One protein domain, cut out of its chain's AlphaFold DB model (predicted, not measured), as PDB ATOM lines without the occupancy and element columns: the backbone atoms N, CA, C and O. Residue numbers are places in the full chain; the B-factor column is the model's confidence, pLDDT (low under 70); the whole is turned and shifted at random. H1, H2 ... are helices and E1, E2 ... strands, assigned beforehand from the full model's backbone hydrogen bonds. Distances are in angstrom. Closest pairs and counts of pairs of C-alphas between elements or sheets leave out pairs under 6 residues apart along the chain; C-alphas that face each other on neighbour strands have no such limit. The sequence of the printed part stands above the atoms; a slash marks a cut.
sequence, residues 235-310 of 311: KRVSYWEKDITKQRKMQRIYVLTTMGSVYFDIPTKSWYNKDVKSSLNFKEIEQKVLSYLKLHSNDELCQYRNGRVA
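AT A GLANCE: This is residues 235 to 310 of the 311 residues of the protein "Exonuclease domain-containing protein" of Paenibacillus polymyxa (strain SC2) (UniProt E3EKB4). A strongly twisted sheet of four antiparallel strands forms a wall, with helices H1 and H2 over one face and the other face bare of named helices. The long hairpin of E1 and E2 makes much of the length, and its turn at Lys 246 lies at one far end; the short strands E3 and E4 complete the sheet. The 76 printed residues hold four named strands and then two named helices, in the order E1 E2 E3 E4 H1 H2, which is also the order of the strands across the sheet. The class is mixed, helices and strands, and the whole is compact, with a radius of gyration of the C-alphas of 12.3 A and spans of 37 by 25 by 19 A.

HOW THE PARTS SIT: E1, residues 235 to 245, and E2, residues 248 to 257, form a hairpin, antiparallel at 164 degrees, with N 240 and O 252 within hydrogen-bond range at 2.8 A. E3, residues 261 to 265, forms a hairpin with E2, antiparallel at 149 degrees, with N 255 and O 262 at 2.8 A. E4, residues 270 to 273, forms a hairpin with E3, antiparallel at 157 degrees, with N 263 and O 272 at 2.9 A. The four strands are a meander, each the antiparallel neighbour of the one before. The edge strands E1 and E4 are apart. H1, residues 282 to 293, is on the sheet at a height of 8.5 A and runs across the strands, at 68 degrees to E1 on the local plane. The closest C-alphas of E4 and H1 are those of Trp 271 and Phe 282, 6.3 A apart. H2, residues 298 to 303, is on the same face at a height of 9.4 A and lies over E2. These are two layers, helices on one face of a sheet. H1 and H2 are close but not clearly touching, their closest C-alphas being those of Leu 290 and Leu 301 at 7.3 A; they run the same way at a steep tilt of 49 degrees. In H1 and H2 every O i to N i+4 pair is within hydrogen-bond range.

IN THESE COORDINATES: E1 begins at C-alpha 235, (224.106, 146.531, 224.125), and is 31.8 A long; E2 is 28.9 A long. E3 measures 13.2 A and E4 10.4 A. H1 begins at C-alpha 282, (213.058, 135.221, 219.702), and is 16.1 A long. H2, 8.7 A long, ends at C-alpha 303, (228.419, 127.130, 227.931). After it, residues 304 to 305 pair with residues 308 to 309, antiparallel.

THE WHOLE: The C-alphas of Lys 246 and Ser 278 are the two farthest apart, at 37.6 A. The printed part has no cut and no long link; the link from E4 to H1, with 8 residues, is short, and the other links between named elements are tight. The mean pLDDT of the printed part is 79.6, with values under 70 at residues 244 to 248, 275, 277 to 280 and 306 to 310 of this model.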
ATOM      1  N   LYS A 235     223.229 145.635 223.367       85.81
ATOM      2  CA  LYS A 235     224.106 146.531 224.125       85.81
ATOM      3  C   LYS A 235     225.030 145.760 225.058       85.81
ATOM      4  O   LYS A 235     226.165 146.168 225.273       85.81
ATOM      5  N   ARG A 236     224.521 144.690 225.674       86.62
ATOM      6  CA  ARG A 236     225.262 143.907 226.666       86.62
ATOM      7  C   ARG A 236     224.697 142.503 226.771       86.62
ATOM      8  O   ARG A 236     223.483 142.328 226.750       86.62
ATOM      9  N   VAL A 237     225.581 141.540 226.983       88.00
ATOM     10  CA  VAL A 237     225.233 140.177 227.379       88.00
ATOM     11  C   VAL A 237     225.932 139.874 228.700       88.00
ATOM     12  O   VAL A 237     227.097 140.228 228.871       88.00
ATOM     13  N   SER A 238     225.232 139.263 229.653       85.31
ATOM     14  CA  SER A 238     225.819 138.855 230.933       85.31
ATOM     15  C   SER A 238     225.276 137.525 231.411       85.31
ATOM     16  O   SER A 238     224.063 137.316 231.414       85.31
ATOM     17  N   TYR A 239     226.179 136.672 231.880       88.12
ATOM     18  CA  TYR A 239     225.831 135.434 232.555       88.12
ATOM     19  C   TYR A 239     225.480 135.710 234.017       88.12
ATOM     20  O   TYR A 239     226.139 136.502 234.696       88.12
ATOM     21  N   TRP A 240     224.456 135.024 234.499       84.38
ATOM     22  CA  TRP A 240     224.024 135.056 235.880       84.38
ATOM     23  C   TRP A 240     223.748 133.641 236.365       84.38
ATOM     24  O   TRP A 240     223.137 132.835 235.661       84.38
ATOM     25  N   GLU A 241     224.155 133.357 237.594       88.31
ATOM     26  CA  GLU A 241     223.833 132.107 238.259       88.31
ATOM     27  C   GLU A 241     223.497 132.315 239.725       88.31
ATOM     28  O   GLU A 241     223.981 133.249 240.368       88.31
ATOM     29  N   LYS A 242     222.677 131.412 240.256       76.06
ATOM     30  CA  LYS A 242     222.346 131.364 241.676       76.06
ATOM     31  C   LYS A 242     222.025 129.943 242.093       76.06
ATOM     32  O   LYS A 242     221.209 129.277 241.457       76.06
ATOM     33  N   ASP A 243     222.612 129.509 243.198       75.94
ATOM     34  CA  ASP A 243     222.212 128.264 243.845       75.94
ATOM     35  C   ASP A 243     220.816 128.454 244.455       75.94
ATOM     36  O   ASP A 243     220.597 129.318 245.307       75.94
ATOM     37  N   ILE A 244     219.851 127.673 243.971       63.47
ATOM     38  CA  ILE A 244     218.474 127.659 244.480       63.47
ATOM     39  C   ILE A 244     218.370 126.649 245.624       63.47
ATOM     40  O   ILE A 244     217.736 126.913 246.643       63.47
ATOM     41  N   THR A 245     219.041 125.506 245.483       64.00
ATOM     42  CA  THR A 245     219.202 124.494 246.533       64.00
ATOM     43  C   THR A 245     220.619 123.916 246.480       64.00
ATOM     44  O   THR A 245     221.369 124.190 245.548       64.00
ATOM     45  N   LYS A 246     220.983 123.046 247.436       62.00
ATOM     46  CA  LYS A 246     222.271 122.320 247.413       62.00
ATOM     47  C   LYS A 246     222.495 121.473 246.149       62.00
ATOM     48  O   LYS A 246     223.624 121.081 245.894       62.00
ATOM     49  N   GLN A 247     221.433 121.156 245.407       60.06
ATOM     50  CA  GLN A 247     221.477 120.303 244.215       60.06
ATOM     51  C   GLN A 247     221.025 121.029 242.941       60.06
ATOM     52  O   GLN A 247     221.106 120.454 241.861       60.06
ATOM     53  N   ARG A 248     220.526 122.271 243.041       59.69
ATOM     54  CA  ARG A 248     219.920 122.987 241.914       59.69
ATOM     55  C   ARG A 248     220.496 124.384 241.780       59.69
ATOM     56  O   ARG A 248     220.400 125.196 242.702       59.69
ATOM     57  N   LYS A 249     220.996 124.674 240.582       75.44
ATOM     58  CA  LYS A 249     221.531 125.973 240.185       75.44
ATOM     59  C   LYS A 249     220.652 126.567 239.090       75.44
ATOM     60  O   LYS A 249     220.304 125.880 238.137       75.44
ATOM     61  N   MET A 250     220.269 127.826 239.241       72.12
ATOM     62  CA  MET A 250     219.644 128.605 238.176       72.12
ATOM     63  C   MET A 250     220.748 129.279 237.373       72.12
ATOM     64  O   MET A 250     221.671 129.835 237.965       72.12
ATOM     65  N   GLN A 251     220.662 129.215 236.045       86.62
ATOM     66  CA  GLN A 251     221.690 129.727 235.143       86.62
ATOM     67  C   GLN A 251     221.015 130.431 233.967       86.62
ATOM     68  O   GLN A 251     220.233 129.821 233.239       86.62
ATOM     69  N   ARG A 252     221.290 131.725 233.799       90.38
ATOM     70  CA  ARG A 252     220.646 132.581 232.797       90.38
ATOM     71  C   ARG A 252     221.660 133.462 232.088       90.38
ATOM     72  O   ARG A 252     222.664 133.866 232.671       90.38
ATOM     73  N   ILE A 253     221.350 133.824 230.852       90.06
ATOM     74  CA  ILE A 253     222.093 134.817 230.080       90.06
ATOM     75  C   ILE A 253     221.160 135.982 229.804       90.06
ATOM     76  O   ILE A 253     220.236 135.877 229.009       90.06
ATOM     77  N   TYR A 254     221.400 137.098 230.480       87.88
ATOM     78  CA  TYR A 254     220.653 138.328 230.265       87.88
ATOM     79  C   TYR A 254     221.235 139.094 229.086       87.88
ATOM     80  O   TYR A 254     222.447 139.312 229.018       87.88
ATOM     81  N   VAL A 255     220.360 139.557 228.201       90.44
ATOM     82  CA  VAL A 255     220.706 140.352 227.026       90.44
ATOM     83  C   VAL A 255     219.973 141.678 227.118       90.44
ATOM     84  O   VAL A 255     218.746 141.732 227.070       90.44
ATOM     85  N   LEU A 256     220.735 142.758 227.249       85.19
ATOM     86  CA  LEU A 256     220.219 144.115 227.159       85.19
ATOM     87  C   LEU A 256     220.234 144.551 225.694       85.19
ATOM     88  O   LEU A 256     221.289 144.557 225.056       85.19
ATOM     89  N   THR A 257     219.080 144.966 225.189       86.19
ATOM     90  CA  THR A 257     218.896 145.501 223.837       86.19
ATOM     91  C   THR A 257     218.589 147.004 223.871       86.19
ATOM     92  O   THR A 257     218.520 147.632 224.930       86.19
ATOM     93  N   THR A 258     218.407 147.624 222.707       83.00
ATOM     94  CA  THR A 258     217.900 149.002 222.578       83.00
ATOM     95  C   THR A 258     216.450 149.182 223.015       83.00
ATOM     96  O   THR A 258     216.084 150.309 223.327       83.00
ATOM     97  N   MET A 259     215.660 148.109 223.071       75.44
ATOM     98  CA  MET A 259     214.213 148.146 223.333       75.44
ATOM     99  C   MET A 259     213.821 147.593 224.710       75.44
ATOM    100  O   MET A 259     212.643 147.585 225.051       75.44
ATOM    101  N   GLY A 260     214.797 147.108 225.475       76.06
ATOM    102  CA  GLY A 260     214.586 146.397 226.729       76.06
ATOM    103  C   GLY A 260     215.491 145.175 226.829       76.06
ATOM    104  O   GLY A 260     216.471 145.034 226.096       76.06
ATOM    105  N   SER A 261     215.169 144.285 227.741       82.06
ATOM    106  CA  SER A 261     215.958 143.154 228.165       82.06
ATOM    107  C   SER A 261     215.209 141.869 227.853       82.06
ATOM    108  O   SER A 261     213.990 141.778 227.990       82.06
ATOM    109  N   VAL A 262     215.968 140.848 227.498       86.75
ATOM    110  CA  VAL A 262     215.508 139.462 227.407       86.75
ATOM    111  C   VAL A 262     216.486 138.583 228.171       86.75
ATOM    112  O   VAL A 262     217.583 139.028 228.536       86.75
ATOM    113  N   TYR A 263     216.125 137.331 228.409       87.12
ATOM    114  CA  TYR A 263     217.081 136.353 228.903       87.12
ATOM    115  C   TYR A 263     216.919 134.996 228.233       87.12
ATOM    116  O   TYR A 263     215.827 134.615 227.828       87.12
ATOM    117  N   PHE A 264     218.032 134.279 228.141       89.44
ATOM    118  CA  PHE A 264     218.079 132.871 227.781       89.44
ATOM    119  C   PHE A 264     218.250 132.048 229.057       89.44
ATOM    120  O   PHE A 264     219.208 132.263 229.810       89.44
ATOM    121  N   ASP A 265     217.311 131.148 229.331       82.31
ATOM    122  CA  ASP A 265     217.405 130.194 230.435       82.31
ATOM    123  C   ASP A 265     218.174 128.957 229.964       82.31
ATOM    124  O   ASP A 265     217.765 128.268 229.031       82.31
ATOM    125  N   ILE A 266     219.328 128.703 230.582       82.38
ATOM    126  CA  ILE A 266     220.238 127.638 230.147       82.38
ATOM    127  C   ILE A 266     219.638 126.243 230.399       82.38
ATOM    128  O   ILE A 266     219.715 125.414 229.493       82.38
ATOM    129  N   PRO A 267     219.015 125.954 231.564       79.75
ATOM    130  CA  PRO A 267     218.367 124.666 231.799       79.75
ATOM    131  C   PRO A 267     217.273 124.310 230.784       79.75
ATOM    132  O   PRO A 267     217.226 123.165 230.337       79.75
ATOM    133  N   THR A 268     216.405 125.260 230.414       76.44
ATOM    134  CA  THR A 268     215.294 125.004 229.475       76.44
ATOM    135  C   THR A 268     215.625 125.321 228.015       76.44
ATOM    136  O   THR A 268     214.797 125.078 227.136       76.44
ATOM    137  N   LYS A 269     216.814 125.871 227.738       83.62
ATOM    138  CA  LYS A 269     217.274 126.324 226.414       83.62
ATOM    139  C   LYS A 269     216.276 127.249 225.705       83.62
ATOM    140  O   LYS A 269     216.075 127.144 224.496       83.62
ATOM    141  N   SER A 270     215.630 128.131 226.464       79.88
ATOM    142  CA  SER A 270     214.515 128.950 225.979       79.88
ATOM    143  C   SER A 270     214.741 130.441 226.224       79.88
ATOM    144  O   SER A 270     215.362 130.842 227.211       79.88
ATOM    145  N   TRP A 271     214.224 131.267 225.311       84.69
ATOM    146  CA  TRP A 271     214.252 132.726 225.406       84.69
ATOM    147  C   TRP A 271     212.987 133.272 226.057       84.69
ATOM    148  O   TRP A 271     211.881 132.827 225.756       84.69
ATOM    149  N   TYR A 272     213.161 134.294 226.890       76.56
ATOM    150  CA  TYR A 272     212.086 134.958 227.614       76.56
ATOM    151  C   TYR A 272     212.231 136.474 227.511       76.56
ATOM    152  O   TYR A 272     213.338 137.024 227.559       76.56
ATOM    153  N   ASN A 273     211.098 137.157 227.377       77.25
ATOM    154  CA  ASN A 273     211.045 138.609 227.463       77.25
ATOM    155  C   ASN A 273     211.137 139.019 228.934       77.25
ATOM    156  O   ASN A 273     210.474 138.415 229.768       77.25
ATOM    157  N   LYS A 274     211.952 140.027 229.251       74.44
ATOM    158  CA  LYS A 274     212.006 140.590 230.603       74.44
ATOM    159  C   LYS A 274     211.251 141.912 230.694       74.44
ATOM    160  O   LYS A 274     210.533 142.120 231.660       74.44
ATOM    161  N   ASP A 275     211.470 142.826 229.751       63.62
ATOM    162  CA  ASP A 275     210.876 144.173 229.819       63.62
ATOM    163  C   ASP A 275     210.710 144.873 228.451       63.62
ATOM    164  O   ASP A 275     210.455 146.079 228.389       63.62
ATOM    165  N   VAL A 276     210.815 144.142 227.333       70.50
ATOM    166  CA  VAL A 276     210.557 144.717 226.005       70.50
ATOM    167  C   VAL A 276     209.053 144.886 225.797       70.50
ATOM    168  O   VAL A 276     208.297 143.921 225.840       70.50
ATOM    169  N   LYS A 277     208.615 146.117 225.518       52.28
ATOM    170  CA  LYS A 277     207.191 146.498 225.428       52.28
ATOM    171  C   LYS A 277     206.491 146.133 224.105       52.28
ATOM    172  O   LYS A 277     205.326 146.467 223.928       52.28
ATOM    173  N   SER A 278     207.189 145.498 223.165       64.94
ATOM    174  CA  SER A 278     206.677 145.127 221.836       64.94
ATOM    175  C   SER A 278     206.786 143.623 221.589       64.94
ATOM    176  O   SER A 278     207.614 142.952 222.203       64.94
ATOM    177  N   SER A 279     205.998 143.090 220.648       61.88
ATOM    178  CA  SER A 279     206.103 141.688 220.224       61.88
ATOM    179  C   SER A 279     207.526 141.371 219.745       61.88
ATOM    180  O   SER A 279     208.038 142.036 218.838       61.88
ATOM    181  N   LEU A 280     208.154 140.352 220.334       69.62
ATOM    182  CA  LEU A 280     209.520 139.937 220.024       69.62
ATOM    183  C   LEU A 280     209.549 138.693 219.134       69.62
ATOM    184  O   LEU A 280     208.814 137.736 219.367       69.62
ATOM    185  N   ASN A 281     210.479 138.665 218.177       80.12
ATOM    186  CA  ASN A 281     210.861 137.442 217.478       80.12
ATOM    187  C   ASN A 281     212.114 136.851 218.141       80.12
ATOM    188  O   ASN A 281     213.233 137.306 217.900       80.12
ATOM    189  N   PHE A 282     211.937 135.829 218.981       82.69
ATOM    190  CA  PHE A 282     213.058 135.221 219.702       82.69
ATOM    191  C   PHE A 282     214.076 134.523 218.795       82.69
ATOM    192  O   PHE A 282     215.246 134.484 219.159       82.69
ATOM    193  N   LYS A 283     213.689 134.061 217.597       83.38
ATOM    194  CA  LYS A 283     214.653 133.506 216.631       83.38
ATOM    195  C   LYS A 283     215.604 134.582 216.104       83.38
ATOM    196  O   LYS A 283     216.794 134.330 215.953       83.38
ATOM    197  N   GLU A 284     215.101 135.793 215.862       84.44
ATOM    198  CA  GLU A 284     215.942 136.924 215.444       84.44
ATOM    199  C   GLU A 284     216.889 137.351 216.575       84.44
ATOM    200  O   GLU A 284     218.078 137.581 216.352       84.44
ATOM    201  N   ILE A 285     216.371 137.436 217.803       86.19
ATOM    202  CA  ILE A 285     217.174 137.760 218.987       86.19
ATOM    203  C   ILE A 285     218.284 136.732 219.175       86.19
ATOM    204  O   ILE A 285     219.432 137.118 219.370       86.19
ATOM    205  N   GLU A 286     217.955 135.448 219.079       90.94
ATOM    206  CA  GLU A 286     218.915 134.357 219.173       90.94
ATOM    207  C   GLU A 286     220.044 134.520 218.156       90.94
ATOM    208  O   GLU A 286     221.208 134.598 218.543       90.94
ATOM    209  N   GLN A 287     219.712 134.681 216.871       89.94
ATOM    210  CA  GLN A 287     220.704 134.892 215.816       89.94
ATOM    211  C   GLN A 287     221.586 136.116 216.086       89.94
ATOM    212  O   GLN A 287     222.806 136.059 215.916       89.94
ATOM    213  N   LYS A 288     220.995 137.218 216.561       90.88
ATOM    214  CA  LYS A 288     221.743 138.424 216.932       90.88
ATOM    215  C   LYS A 288     222.665 138.186 218.121       90.88
ATOM    216  O   LYS A 288     223.780 138.697 218.112       90.88
ATOM    217  N   VAL A 289     222.236 137.429 219.129       91.25
ATOM    218  CA  VAL A 289     223.050 137.122 220.315       91.25
ATOM    219  C   VAL A 289     224.205 136.206 219.953       91.25
ATOM    220  O   VAL A 289     225.338 136.502 220.330       91.25
ATOM    221  N   LEU A 290     223.944 135.154 219.177       91.88
ATOM    222  CA  LEU A 290     224.979 134.262 218.661       91.88
ATOM    223  C   LEU A 290     226.005 135.053 217.837       91.88
ATOM    224  O   LEU A 290     227.201 134.969 218.105       91.88
ATOM    225  N   SER A 291     225.553 135.930 216.937       90.88
ATOM    226  CA  SER A 291     226.435 136.817 216.169       90.88
ATOM    227  C   SER A 291     227.240 137.779 217.059       90.88
ATOM    228  O   SER A 291     228.456 137.893 216.901       90.88
ATOM    229  N   TYR A 292     226.598 138.427 218.038       90.12
ATOM    230  CA  TYR A 292     227.237 139.366 218.969       90.12
ATOM    231  C   TYR A 292     228.328 138.699 219.817       90.12
ATOM    232  O   TYR A 292     229.362 139.307 220.092       90.12
ATOM    233  N   LEU A 293     228.110 137.447 220.221       89.31
ATOM    234  CA  LEU A 293     229.053 136.659 221.015       89.31
ATOM    235  C   LEU A 293     230.044 135.845 220.173       89.31
ATOM    236  O   LEU A 293     230.963 135.267 220.749       89.31
ATOM    237  N   LYS A 294     229.882 135.817 218.843       90.69
ATOM    238  CA  LYS A 294     230.621 134.950 217.908       90.69
ATOM    239  C   LYS A 294     230.466 133.454 218.223       90.69
ATOM    240  O   LYS A 294     231.449 132.723 218.227       90.69
ATOM    241  N   LEU A 295     229.237 133.029 218.499       89.62
ATOM    242  CA  LEU A 295     228.854 131.634 218.734       89.62
ATOM    243  C   LEU A 295     228.071 131.085 217.535       89.62
ATOM    244  O   LEU A 295     227.430 131.843 216.804       89.62
ATOM    245  N   HIS A 296     228.092 129.769 217.356       88.94
ATOM    246  CA  HIS A 296     227.448 129.076 216.238       88.94
ATOM    247  C   HIS A 296     226.169 128.332 216.633       88.94
ATOM    248  O   HIS A 296     225.392 127.952 215.758       88.94
ATOM    249  N   SER A 297     225.927 128.121 217.930       89.56
ATOM    250  CA  SER A 297     224.766 127.366 218.407       89.56
ATOM    251  C   SER A 297     224.308 127.764 219.811       89.56
ATOM    252  O   SER A 297     225.061 128.327 220.609       89.56
ATOM    253  N   ASN A 298     223.068 127.401 220.145       86.00
ATOM    254  CA  ASN A 298     222.556 127.516 221.512       86.00
ATOM    255  C   ASN A 298     223.292 126.612 222.508       86.00
ATOM    256  O   ASN A 298     223.312 126.921 223.696       86.00
ATOM    257  N   ASP A 299     223.907 125.517 222.056       86.81
ATOM    258  CA  ASP A 299     224.709 124.661 222.933       86.81
ATOM    259  C   ASP A 299     225.985 125.385 223.386       86.81
ATOM    260  O   ASP A 299     226.314 125.369 224.573       86.81
ATOM    261  N   GLU A 300     226.632 126.134 222.489       87.19
ATOM    262  CA  GLU A 300     227.731 127.036 222.857       87.19
ATOM    263  C   GLU A 300     227.246 128.185 223.755       87.19
ATOM    264  O   GLU A 300     227.925 128.575 224.708       87.19
ATOM    265  N   LEU A 301     226.036 128.702 223.507       87.94
ATOM    266  CA  LEU A 301     225.422 129.711 224.372       87.94
ATOM    267  C   LEU A 301     225.190 129.165 225.791       87.94
ATOM    268  O   LEU A 301     225.474 129.862 226.760       87.94
ATOM    269  N   CYS A 302     224.774 127.905 225.952       86.75
ATOM    270  CA  CYS A 302     224.625 127.261 227.265       86.75
ATOM    271  C   CYS A 302     225.945 127.207 228.058       86.75
ATOM    272  O   CYS A 302     225.951 127.256 229.296       86.75
ATOM    273  N   GLN A 303     227.074 127.144 227.356       86.00
ATOM    274  CA  GLN A 303     228.419 127.130 227.931       86.00
ATOM    275  C   GLN A 303     228.987 128.537 228.174       86.00
ATOM    276  O   GLN A 303     230.027 128.680 228.819       86.00
ATOM    277  N   TYR A 304     228.315 129.595 227.715       82.81
ATOM    278  CA  TYR A 304     228.804 130.963 227.846       82.81
ATOM    279  C   TYR A 304     228.879 131.422 229.309       82.81
ATOM    280  O   TYR A 304     227.891 131.401 230.050       82.81
ATOM    281  N   ARG A 305     230.053 131.904 229.726       82.56
ATOM    282  CA  ARG A 305     230.312 132.498 231.045       82.56
ATOM    283  C   ARG A 305     231.107 133.794 230.873       82.56
ATOM    284  O   ARG A 305     232.313 133.751 230.655       82.56
ATOM    285  N   ASN A 306     230.433 134.948 230.958       62.94
ATOM    286  CA  ASN A 306     231.029 136.299 231.029       62.94
ATOM    287  C   ASN A 306     232.289 136.513 230.152       62.94
ATOM    288  O   ASN A 306     233.307 137.008 230.630       62.94
ATOM    289  N   GLY A 307     232.221 136.137 228.868       58.16
ATOM    290  CA  GLY A 307     233.298 136.352 227.892       58.16
ATOM    291  C   GLY A 307     234.168 135.135 227.557       58.16
ATOM    292  O   GLY A 307     235.100 135.276 226.771       58.16
ATOM    293  N   ARG A 308     233.884 133.946 228.104       53.91
ATOM    294  CA  ARG A 308     234.502 132.675 227.687       53.91
ATOM    295  C   ARG A 308     233.430 131.600 227.504       53.91
ATOM    296  O   ARG A 308     232.478 131.549 228.282       53.91
ATOM    297  N   VAL A 309     233.584 130.755 226.488       51.34
ATOM    298  CA  VAL A 309     232.855 129.481 226.401       51.34
ATOM    299  C   VAL A 309     233.563 128.534 227.366       51.34
ATOM    300  O   VAL A 309     234.778 128.360 227.265       51.34
ATOM    301  N   ALA A 310     232.857 128.033 228.377       43.97
ATOM    302  CA  ALA A 310     233.423 127.041 229.281       43.97
ATOM    303  C   ALA A 310     233.601 125.727 228.506       43.97
ATOM    304  O   ALA A 310     232.604 125.154 228.073       43.97
TER     305      ALA A 310